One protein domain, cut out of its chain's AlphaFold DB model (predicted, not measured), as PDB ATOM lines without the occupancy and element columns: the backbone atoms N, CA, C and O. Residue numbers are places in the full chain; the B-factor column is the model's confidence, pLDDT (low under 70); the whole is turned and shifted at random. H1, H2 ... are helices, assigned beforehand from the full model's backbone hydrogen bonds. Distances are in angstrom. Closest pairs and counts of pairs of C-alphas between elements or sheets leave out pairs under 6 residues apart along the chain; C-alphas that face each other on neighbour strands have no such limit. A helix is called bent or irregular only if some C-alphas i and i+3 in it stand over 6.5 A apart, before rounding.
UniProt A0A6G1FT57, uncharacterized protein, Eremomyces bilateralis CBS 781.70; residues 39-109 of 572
ATOM      1  N   GLU A  39     -39.469 -44.256  12.461       90.19
ATOM      2  CA  GLU A  39     -39.493 -42.895  13.016       90.19
ATOM      3  C   GLU A  39     -38.099 -42.252  13.105       90.19
ATOM      4  O   GLU A  39     -37.969 -41.038  12.943       90.19
ATOM      5  N   THR A  40     -37.045 -43.066  13.229       91.62
ATOM      6  CA  THR A  40     -35.649 -42.615  13.254       91.62
ATOM      7  C   THR A  40     -35.271 -41.822  12.005       91.62
ATOM      8  O   THR A  40     -34.462 -40.901  12.100       91.62
ATOM      9  N   TRP A  41     -35.863 -42.118  10.842       93.62
ATOM     10  CA  TRP A  41     -35.591 -41.378   9.603       93.62
ATOM     11  C   TRP A  41     -35.891 -39.881   9.737       93.62
ATOM     12  O   TRP A  41     -35.119 -39.031   9.289       93.62
ATOM     13  N   LYS A  42     -36.998 -39.560  10.410       92.31
ATOM     14  CA  LYS A  42     -37.419 -38.188  10.677       92.31
ATOM     15  C   LYS A  42     -36.748 -37.626  11.929       92.31
ATOM     16  O   LYS A  42     -36.232 -36.514  11.883       92.31
ATOM     17  N   ASP A  43     -36.727 -38.393  13.019       92.88
ATOM     18  CA  ASP A  43     -36.248 -37.934  14.331       92.88
ATOM     19  C   ASP A  43     -34.742 -37.636  14.345       92.88
ATOM     20  O   ASP A  43     -34.289 -36.758  15.081       92.88
ATOM     21  N   SER A  44     -33.968 -38.324  13.501       92.50
ATOM     22  CA  SER A  44     -32.535 -38.068  13.320       92.50
ATOM     23  C   SER A  44     -32.217 -36.822  12.496       92.50
ATOM     24  O   SER A  44     -31.056 -36.440  12.464       92.50
ATOM     25  N   GLY A  45     -33.197 -36.213  11.819       93.81
ATOM     26  CA  GLY A  45     -32.981 -35.108  10.876       93.81
ATOM     27  C   GLY A  45     -32.563 -35.540   9.463       93.81
ATOM     28  O   GLY A  45     -32.538 -34.713   8.555       93.81
ATOM     29  N   ALA A  46     -32.315 -36.834   9.234       95.06
ATOM     30  CA  ALA A  46     -31.839 -37.355   7.952       95.06
ATOM     31  C   ALA A  46     -32.813 -37.124   6.783       95.06
ATOM     32  O   ALA A  46     -32.375 -36.809   5.677       95.06
ATOM     33  N   ALA A  47     -34.125 -37.204   7.032       93.88
ATOM     34  CA  ALA A  47     -35.150 -36.888   6.036       93.88
ATOM     35  C   ALA A  47     -35.039 -35.453   5.498       93.88
ATOM     36  O   ALA A  47     -35.109 -35.239   4.290       93.88
ATOM     37  N   ILE A  48     -34.850 -34.484   6.399       94.25
ATOM     38  CA  ILE A  48     -34.697 -33.064   6.051       94.25
ATOM     39  C   ILE A  48     -33.371 -32.865   5.322       94.25
ATOM     40  O   ILE A  48     -33.341 -32.241   4.268       94.25
ATOM     41  N   TYR A  49     -32.299 -33.465   5.842       94.75
ATOM     42  CA  TYR A  49     -30.967 -33.363   5.257       94.75
ATOM     43  C   TYR A  49     -30.922 -33.851   3.800       94.75
ATOM     44  O   TYR A  49     -30.336 -33.184   2.950       94.75
ATOM     45  N   VAL A  50     -31.571 -34.978   3.483       94.69
ATOM     46  CA  VAL A  50     -31.648 -35.477   2.099       94.69
ATOM     47  C   VAL A  50     -32.512 -34.582   1.215       94.69
ATOM     48  O   VAL A  50     -32.115 -34.315   0.085       94.69
ATOM     49  N   ASP A  51     -33.661 -34.104   1.695       94.56
ATOM     50  CA  ASP A  51     -34.523 -33.211   0.907       94.56
ATOM     51  C   ASP A  51     -33.816 -31.887   0.567       94.56
ATOM     52  O   ASP A  51     -33.793 -31.472  -0.593       94.56
ATOM     53  N   GLU A  52     -33.164 -31.255   1.546       94.56
ATOM     54  CA  GLU A  52     -32.365 -30.040   1.345       94.56
ATOM     55  C   GLU A  52     -31.203 -30.290   0.377       94.56
ATOM     56  O   GLU A  52     -31.055 -29.567  -0.610       94.56
ATOM     57  N   TRP A  53     -30.431 -31.363   0.586       95.06
ATOM     58  CA  TRP A  53     -29.301 -31.684  -0.285       95.06
ATOM     59  C   TRP A  53     -29.749 -31.928  -1.733       95.06
ATOM     60  O   TRP A  53     -29.114 -31.430  -2.665       95.06
ATOM     61  N   LEU A  54     -30.854 -32.653  -1.942       93.56
ATOM     62  CA  LEU A  54     -31.422 -32.913  -3.269       93.56
ATOM     63  C   LEU A  54     -31.973 -31.644  -3.935       93.56
ATOM     64  O   LEU A  54     -31.906 -31.522  -5.161       93.56
ATOM     65  N   ASN A  55     -32.500 -30.696  -3.159       93.19
ATOM     66  CA  ASN A  55     -32.932 -29.396  -3.676       93.19
ATOM     67  C   ASN A  55     -31.759 -28.547  -4.172       93.19
ATOM     68  O   ASN A  55     -31.889 -27.901  -5.215       93.19
ATOM     69  N   ASP A  56     -30.623 -28.605  -3.486       94.75
ATOM     70  CA  ASP A  56     -29.443 -27.815  -3.837       94.75
ATOM     71  C   ASP A  56     -28.603 -28.460  -4.953       94.75
ATOM     72  O   ASP A  56     -28.061 -27.759  -5.811       94.75
ATOM     73  N   ASN A  57     -28.509 -29.794  -4.977       91.81
ATOM     74  CA  ASN A  57     -27.545 -30.524  -5.815       91.81
ATOM     75  C   ASN A  57     -28.183 -31.423  -6.888       91.81
ATOM     76  O   ASN A  57     -27.485 -31.922  -7.781       91.81
ATOM     77  N   GLY A  58     -29.501 -31.628  -6.824       89.94
ATOM     78  CA  GLY A  58     -30.243 -32.534  -7.698       89.94
ATOM     79  C   GLY A  58     -30.044 -34.018  -7.364       89.94
ATOM     80  O   GLY A  58     -29.176 -34.411  -6.592       89.94
ATOM     81  N   SER A  59     -30.848 -34.882  -7.986       89.44
ATOM     82  CA  SER A  59     -30.895 -36.320  -7.678       89.44
ATOM     83  C   SER A  59     -29.840 -37.177  -8.382       89.44
ATOM     84  O   SER A  59     -29.686 -38.349  -8.052       89.44
ATOM     85  N   ASN A  60     -29.110 -36.644  -9.363       88.19
ATOM     86  CA  ASN A  60     -28.123 -37.413 -10.127       88.19
ATOM     87  C   ASN A  60     -26.919 -37.813  -9.252       88.19
ATOM     88  O   ASN A  60     -26.189 -36.933  -8.777       88.19
ATOM     89  N   LYS A  61     -26.696 -39.126  -9.089       88.12
ATOM     90  CA  LYS A  61     -25.665 -39.753  -8.239       88.12
ATOM     91  C   LYS A  61     -25.618 -39.167  -6.828       88.12
ATOM     92  O   LYS A  61     -24.535 -38.935  -6.289       88.12
ATOM     93  N   TRP A  62     -26.783 -38.861  -6.256       91.12
ATOM     94  CA  TRP A  62     -26.876 -38.066  -5.030       91.12
ATOM     95  C   TRP A  62     -26.141 -38.723  -3.857       91.12
ATOM     96  O   TRP A  62     -25.319 -38.079  -3.216       91.12
ATOM     97  N   LEU A  63     -26.342 -40.028  -3.640       92.06
ATOM     98  CA  LEU A  63     -25.722 -40.736  -2.521       92.06
ATOM     99  C   LEU A  63     -24.197 -40.796  -2.660       92.06
ATOM    100  O   LEU A  63     -23.482 -40.566  -1.689       92.06
ATOM    101  N   TYR A  64     -23.706 -41.069  -3.870       90.00
ATOM    102  CA  TYR A  64     -22.277 -41.085  -4.179       90.00
ATOM    103  C   TYR A  64     -21.631 -39.713  -3.942       90.00
ATOM    104  O   TYR A  64     -20.559 -39.627  -3.347       90.00
ATOM    105  N   LYS A  65     -22.289 -38.628  -4.372       91.00
ATOM    106  CA  LYS A  65     -21.800 -37.256  -4.168       91.00
ATOM    107  C   LYS A  65     -21.796 -36.865  -2.690       91.00
ATOM    108  O   LYS A  65     -20.784 -36.352  -2.223       91.00
ATOM    109  N   MET A  66     -22.866 -37.175  -1.954       92.31
ATOM    110  CA  MET A  66     -22.902 -36.981  -0.501       92.31
ATOM    111  C   MET A  66     -21.770 -37.753   0.183       92.31
ATOM    112  O   MET A  66     -21.063 -37.197   1.014       92.31
ATOM    113  N   ASP A  67     -21.537 -39.012  -0.193       90.12
ATOM    114  CA  ASP A  67     -20.461 -39.819   0.389       90.12
ATOM    115  C   ASP A  67     -19.071 -39.251   0.060       90.12
ATOM    116  O   ASP A  67     -18.222 -39.156   0.943       90.12
ATOM    117  N   MET A  68     -18.845 -38.777  -1.170       89.50
ATOM    118  CA  MET A  68     -17.602 -38.094  -1.552       89.50
ATOM    119  C   MET A  68     -17.331 -36.821  -0.745       89.50
ATOM    120  O   MET A  68     -16.177 -36.567  -0.389       89.50
ATOM    121  N   GLU A  69     -18.359 -36.011  -0.479       89.19
ATOM    122  CA  GLU A  69     -18.243 -34.804   0.352       89.19
ATOM    123  C   GLU A  69     -17.805 -35.156   1.778       89.19
ATOM    124  O   GLU A  69     -17.036 -34.422   2.398       89.19
ATOM    125  N   GLN A  70     -18.245 -36.311   2.270       84.25
ATOM    126  CA  GLN A  70     -18.006 -36.786   3.630       84.25
ATOM    127  C   GLN A  70     -16.634 -37.446   3.797       84.25
ATOM    128  O   GLN A  70     -15.987 -37.287   4.832       84.25
ATOM    129  N   THR A  71     -16.155 -38.156   2.777       80.94
ATOM    130  CA  THR A  71     -14.866 -38.867   2.806       80.94
ATOM    131  C   THR A  71     -13.691 -38.046   2.275       80.94
ATOM    132  O   THR A  71     -12.549 -38.502   2.337       80.94
ATOM    133  N   GLY A  72     -13.936 -36.846   1.740       79.75
ATOM    134  CA  GLY A  72     -12.890 -36.006   1.153       79.75
ATOM    135  C   GLY A  72     -12.465 -36.433  -0.257       79.75
ATOM    136  O   GLY A  72     -11.327 -36.177  -0.653       79.75
ATOM    137  N   GLY A  73     -13.369 -37.056  -1.022       77.75
ATOM    138  CA  GLY A  73     -13.205 -37.267  -2.466       77.75
ATOM    139  C   GLY A  73     -13.125 -38.717  -2.945       77.75
ATOM    140  O   GLY A  73     -12.843 -38.931  -4.125       77.75
ATOM    141  N   SER A  74     -13.388 -39.715  -2.097       77.56
ATOM    142  CA  SER A  74     -13.464 -41.119  -2.528       77.56
ATOM    143  C   SER A  74     -14.691 -41.817  -1.955       77.56
ATOM    144  O   SER A  74     -14.784 -41.985  -0.743       77.56
ATOM    145  N   SER A  75     -15.601 -42.279  -2.808       79.12
ATOM    146  CA  SER A  75     -16.731 -43.099  -2.369       79.12
ATOM    147  C   SER A  75     -16.556 -44.547  -2.811       79.12
ATOM    148  O   SER A  75     -16.254 -44.819  -3.974       79.12
ATOM    149  N   ALA A  76     -16.745 -45.466  -1.867       76.94
ATOM    150  CA  ALA A  76     -16.822 -46.908  -2.118       76.94
ATOM    151  C   ALA A  76     -18.274 -47.418  -2.076       76.94
ATOM    152  O   ALA A  76     -18.509 -48.622  -1.993       76.94
ATOM    153  N   VAL A  77     -19.241 -46.498  -2.065       81.81
ATOM    154  CA  VAL A  77     -20.659 -46.789  -1.884       81.81
ATOM    155  C   VAL A  77     -21.322 -46.951  -3.239       81.81
ATOM    156  O   VAL A  77     -21.407 -45.996  -4.005       81.81
ATOM    157  N   GLU A  78     -21.848 -48.144  -3.495       84.81
ATOM    158  CA  GLU A  78     -22.627 -48.448  -4.694       84.81
ATOM    159  C   GLU A  78     -23.903 -49.187  -4.281       84.81
ATOM    160  O   GLU A  78     -23.902 -50.384  -3.982       84.81
ATOM    161  N   CYS A  79     -25.005 -48.438  -4.218       88.19
ATOM    162  CA  CYS A  79     -26.308 -48.932  -3.760       88.19
ATOM    163  C   CYS A  79     -27.303 -49.165  -4.900       88.19
ATOM    164  O   CYS A  79     -28.368 -49.738  -4.665       88.19
ATOM    165  N   SER A  80     -26.953 -48.787  -6.128       84.50
ATOM    166  CA  SER A  80     -27.744 -49.026  -7.340       84.50
ATOM    167  C   SER A  80     -27.719 -50.491  -7.803       84.50
ATOM    168  O   SER A  80     -28.663 -50.976  -8.430       84.50
ATOM    169  N   GLY A  81     -26.650 -51.224  -7.486       77.31
ATOM    170  CA  GLY A  81     -26.479 -52.611  -7.893       77.31
ATOM    171  C   GLY A  81     -27.344 -53.567  -7.072       77.31
ATOM    172  O   GLY A  81     -27.213 -53.655  -5.853       77.31
ATOM    173  N   THR A  82     -28.183 -54.367  -7.732       66.38
ATOM    174  CA  THR A  82     -28.884 -55.481  -7.066       66.38
ATOM    175  C   THR A  82     -27.983 -56.723  -6.963       66.38
ATOM    176  O   THR A  82     -28.171 -57.591  -6.113       66.38
ATOM    177  N   SER A  83     -26.971 -56.868  -7.820       58.72
ATOM    178  CA  SER A  83     -26.026 -57.995  -7.830       58.72
ATOM    179  C   SER A  83     -24.693 -57.611  -7.173       58.72
ATOM    180  O   SER A  83     -23.770 -57.195  -7.861       58.72
ATOM    181  N   GLY A  84     -24.573 -57.738  -5.848       61.78
ATOM    182  CA  GLY A  84     -23.312 -57.472  -5.135       61.78
ATOM    183  C   GLY A  84     -23.492 -57.111  -3.657       61.78
ATOM    184  O   GLY A  84     -24.615 -57.053  -3.163       61.78
ATOM    185  N   GLN A  85     -22.381 -56.883  -2.942       62.69
ATOM    186  CA  GLN A  85     -22.351 -56.438  -1.532       62.69
ATOM    187  C   GLN A  85     -21.887 -54.974  -1.360       62.69
ATOM    188  O   GLN A  85     -21.542 -54.567  -0.255       62.69
ATOM    189  N   ALA A  86     -21.884 -54.163  -2.420       69.81
ATOM    190  CA  ALA A  86     -21.254 -52.835  -2.428       69.81
ATOM    191  C   ALA A  86     -22.022 -51.719  -1.672       69.81
ATOM    192  O   ALA A  86     -21.640 -50.552  -1.715       69.81
ATOM    193  N   CYS A  87     -23.069 -52.072  -0.915       87.94
ATOM    194  CA  CYS A  87     -23.854 -51.142  -0.102       87.94
ATOM    195  C   CYS A  87     -24.026 -51.637   1.352       87.94
ATOM    196  O   CYS A  87     -25.152 -51.888   1.795       87.94
ATOM    197  N   PRO A  88     -22.936 -51.807   2.125       86.81
ATOM    198  CA  PRO A  88     -23.015 -52.311   3.494       86.81
ATOM    199  C   PRO A  88     -23.693 -51.301   4.426       86.81
ATOM    200  O   PRO A  88     -23.410 -50.102   4.355       86.81
ATOM    201  N   VAL A  89     -24.558 -51.812   5.308       87.94
ATOM    202  CA  VAL A  89     -25.161 -51.031   6.396       87.94
ATOM    203  C   VAL A  89     -24.042 -50.638   7.369       87.94
ATOM    204  O   VAL A  89     -23.323 -51.537   7.810       87.94
ATOM    205  N   PRO A  90     -23.876 -49.349   7.713       87.19
ATOM    206  CA  PRO A  90     -22.862 -48.932   8.677       87.19
ATOM    207  C   PRO A  90     -23.157 -49.511  10.069       87.19
ATOM    208  O   PRO A  90     -24.321 -49.686  10.448       87.19
ATOM    209  N   GLU A  91     -22.118 -49.820  10.846       84.75
ATOM    210  CA  GLU A  91     -22.311 -50.333  12.201       84.75
ATOM    211  C   GLU A  91     -22.724 -49.191  13.133       84.75
ATOM    212  O   GLU A  91     -22.299 -48.051  12.978       84.75
ATOM    213  N   GLY A  92     -23.554 -49.468  14.145       77.50
ATOM    214  CA  GLY A  92     -24.017 -48.421  15.070       77.50
ATOM    215  C   GLY A  92     -22.875 -47.679  15.781       77.50
ATOM    216  O   GLY A  92     -23.011 -46.499  16.098       77.50
ATOM    217  N   SER A  93     -21.734 -48.347  15.984       75.38
ATOM    218  CA  SER A  93     -20.495 -47.754  16.500       75.38
ATOM    219  C   SER A  93     -19.886 -46.693  15.585       75.38
ATOM    220  O   SER A  93     -19.123 -45.860  16.072       75.38
ATOM    221  N   ASP A  94     -20.231 -46.692  14.298       81.38
ATOM    222  CA  ASP A  94     -19.682 -45.770  13.307       81.38
ATOM    223  C   ASP A  94     -20.410 -44.426  13.293       81.38
ATOM    224  O   ASP A  94     -19.858 -43.459  12.782       81.38
ATOM    225  N   CYS A  95     -21.615 -44.326  13.868       87.06
ATOM    226  CA  CYS A  95     -22.426 -43.105  13.809       87.06
ATOM    227  C   CYS A  95     -21.679 -41.826  14.243       87.06
ATOM    228  O   CYS A  95     -21.762 -40.831  13.522       87.06
ATOM    229  N   PRO A  96     -20.891 -41.816  15.341       88.25
ATOM    230  CA  PRO A  96     -20.130 -40.628  15.738       88.25
ATOM    231  C   PRO A  96     -19.047 -40.191  14.737       88.25
ATOM    232  O   PRO A  96     -18.541 -39.079  14.855       88.25
ATOM    233  N   ASN A  97     -18.675 -41.050  13.783       85.81
ATOM    234  CA  ASN A  97     -17.654 -40.763  12.771       85.81
ATOM    235  C   ASN A  97     -18.225 -40.032  11.542       85.81
ATOM    236  O   ASN A  97     -17.454 -39.586  10.694       85.81
ATOM    237  N   TYR A  98     -19.550 -39.905  11.437       86.62
ATOM    238  CA  TYR A  98     -20.231 -39.197  10.354       86.62
ATOM    239  C   TYR A  98     -20.433 -37.715  10.700       86.62
ATOM    240  O   TYR A  98     -20.834 -37.389  11.820       86.62
ATOM    241  N   ASN A  99     -20.179 -36.808   9.747       86.31
ATOM    242  CA  ASN A  99     -20.326 -35.363   9.949       86.31
ATOM    243  C   ASN A  99     -20.918 -34.647   8.709       86.31
ATOM    244  O   ASN A  99     -20.163 -34.193   7.845       86.31
ATOM    245  N   PRO A 100     -22.247 -34.460   8.635       89.81
ATOM    246  CA  PRO A 100     -23.172 -34.511   9.760       89.81
ATOM    247  C   PRO A 100     -23.580 -35.944  10.124       89.81
ATOM    248  O   PRO A 100     -23.582 -36.852   9.293       89.81
ATOM    249  N   THR A 101     -23.956 -36.146  11.384       90.50
ATOM    250  CA  THR A 101     -24.422 -37.438  11.920       90.50
ATOM    251  C   THR A 101     -25.649 -37.992  11.199       90.50
ATOM    252  O   THR A 101     -25.856 -39.196  11.131       90.50
ATOM    253  N   GLU A 102     -26.456 -37.117  10.620       93.44
ATOM    254  CA  GLU A 102     -27.614 -37.378   9.781       93.44
ATOM    255  C   GLU A 102     -27.229 -38.307   8.625       93.44
ATOM    256  O   GLU A 102     -27.979 -39.226   8.284       93.44
ATOM    257  N   PHE A 103     -26.020 -38.140   8.074       93.19
ATOM    258  CA  PHE A 103     -25.531 -38.952   6.966       93.19
ATOM    259  C   PHE A 103     -25.361 -40.438   7.333       93.19
ATOM    260  O   PHE A 103     -25.542 -41.298   6.471       93.19
ATOM    261  N   PHE A 104     -25.128 -40.780   8.605       93.50
ATOM    262  CA  PHE A 104     -25.143 -42.177   9.067       93.50
ATOM    263  C   PHE A 104     -26.501 -42.848   8.799       93.50
ATOM    264  O   PHE A 104     -26.578 -43.976   8.298       93.50
ATOM    265  N   TYR A 105     -27.592 -42.143   9.101       94.69
ATOM    266  CA  TYR A 105     -28.949 -42.640   8.886       94.69
ATOM    267  C   TYR A 105     -29.317 -42.654   7.397       94.69
ATOM    268  O   TYR A 105     -30.004 -43.575   6.955       94.69
ATOM    269  N   VAL A 106     -28.779 -41.722   6.600       94.94
ATOM    270  CA  VAL A 106     -28.865 -41.756   5.126       94.94
ATOM    271  C   VAL A 106     -28.172 -42.994   4.549       94.94
ATOM    272  O   VAL A 106     -28.762 -43.719   3.747       94.94
ATOM    273  N   ARG A 107     -26.948 -43.303   4.991       92.94
ATOM    274  CA  ARG A 107     -26.233 -44.528   4.595       92.94
ATOM    275  C   ARG A 107     -26.996 -45.777   5.029       92.94
ATOM    276  O   ARG A 107     -27.092 -46.728   4.259       92.94
ATOM    277  N   THR A 108     -27.597 -45.749   6.219       93.38
ATOM    278  CA  THR A 108     -28.429 -46.851   6.715       93.38
ATOM    279  C   THR A 108     -29.642 -47.089   5.820       93.38
ATOM    280  O   THR A 108     -29.804 -48.207   5.332       93.38
ATOM    281  N   ILE A 109     -30.473 -46.069   5.557       92.81
ATOM    282  CA  ILE A 109     -31.674 -46.252   4.731       92.81
ATOM    283  C   ILE A 109     -31.309 -46.676   3.306       92.81
ATOM    284  O   ILE A 109     -31.964 -47.554   2.754       92.81
TER     285      ILE A 109
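AT A GLANCE: This is residues 39 to 109 of the 572 residues of an uncharacterized protein of Eremomyces bilateralis CBS 781.70 (UniProt A0A6G1FT57). Short helices are gathered loosely round the last one, H5: the longest helix, H2, meets H5 with its first residues and makes a corner with it, tiny H1 lies by that corner, and H3 and H4 lie near H5 on different sides. A long loop, residues 72 to 91, runs from H3 out to Ser 83 and back to H4. The printed part has 71 residues with five named helices, H1 to H5 in chain order, and no named strand; the class is all helix. The whole is compact, with a radius of gyration of the C-alphas of 11.9 A, and rounded, spanning 31 by 30 by 24 A.

HOW THE PARTS SIT: The longest helix, H2, residues 46 to 57, touches H5, residues 102 to 109, with residues 46 to 50 alone. Their closest C-alphas, those of Ala 46 and Glu 102, are 4.6 A apart, and their lines are about perpendicular at 80 degrees. H1, residues 40 to 43, only just touches H5, with 3 pairs of C-alphas within 8 A, the closest being those of Trp 41 and Tyr 105 at 6.8 A. H1 and H2 are close but not clearly touching; their closest C-alphas, those of Trp 41 and Ala 47, are 5.8 A apart. H3, residues 62 to 71, is close to H2 but not clearly touching it, about perpendicular at 80 degrees, with the closest C-alphas, those of Leu 54 and Trp 62, 7.1 A apart. H3 and H5 are near each other, with 10 pairs of C-alphas within 10 A. H4, residues 92 to 97, is close to H5 but not clearly touching it; their closest C-alphas, those of Cys 95 and Phe 104, are 5.5 A apart. H4 and H5 run opposite ways at a shallow tilt of 34 degrees, only just short of steep. H4 is apart from H1, H2 and H3. Every O i to N i+4 pair is within hydrogen-bond range in H2, H3 and H5; in H4 0 of 2 are, beside 2 of 3 O i to N i+3 pairs, and H1 is too short for an i+4 pair.

IN THESE COORDINATES: H2 is 16.0 A long, from C-alpha 46 at (-31.839, -37.355, 7.952) to C-alpha 57. H1, before it, begins with C-alpha 40 at (-35.649, -42.615, 13.254) and is 4.8 A long. H3 is 14.4 A long and H4 10.2 A; H4 is irregular, with C-alphas 93 and 96 7.2 A apart. H5, 11.0 A long, ends with C-alpha 109 at (-31.674, -46.252, 4.731).

THE WHOLE: The two C-alphas farthest apart, those of Asp 43 and Ser 83, are 31.6 A apart. The printed part has no cut. The link from H3 to H4 is long, with 20 residues, and the other links are tight. The mean pLDDT of the printed part is 87.1, and residues 82 to 86 are under 70.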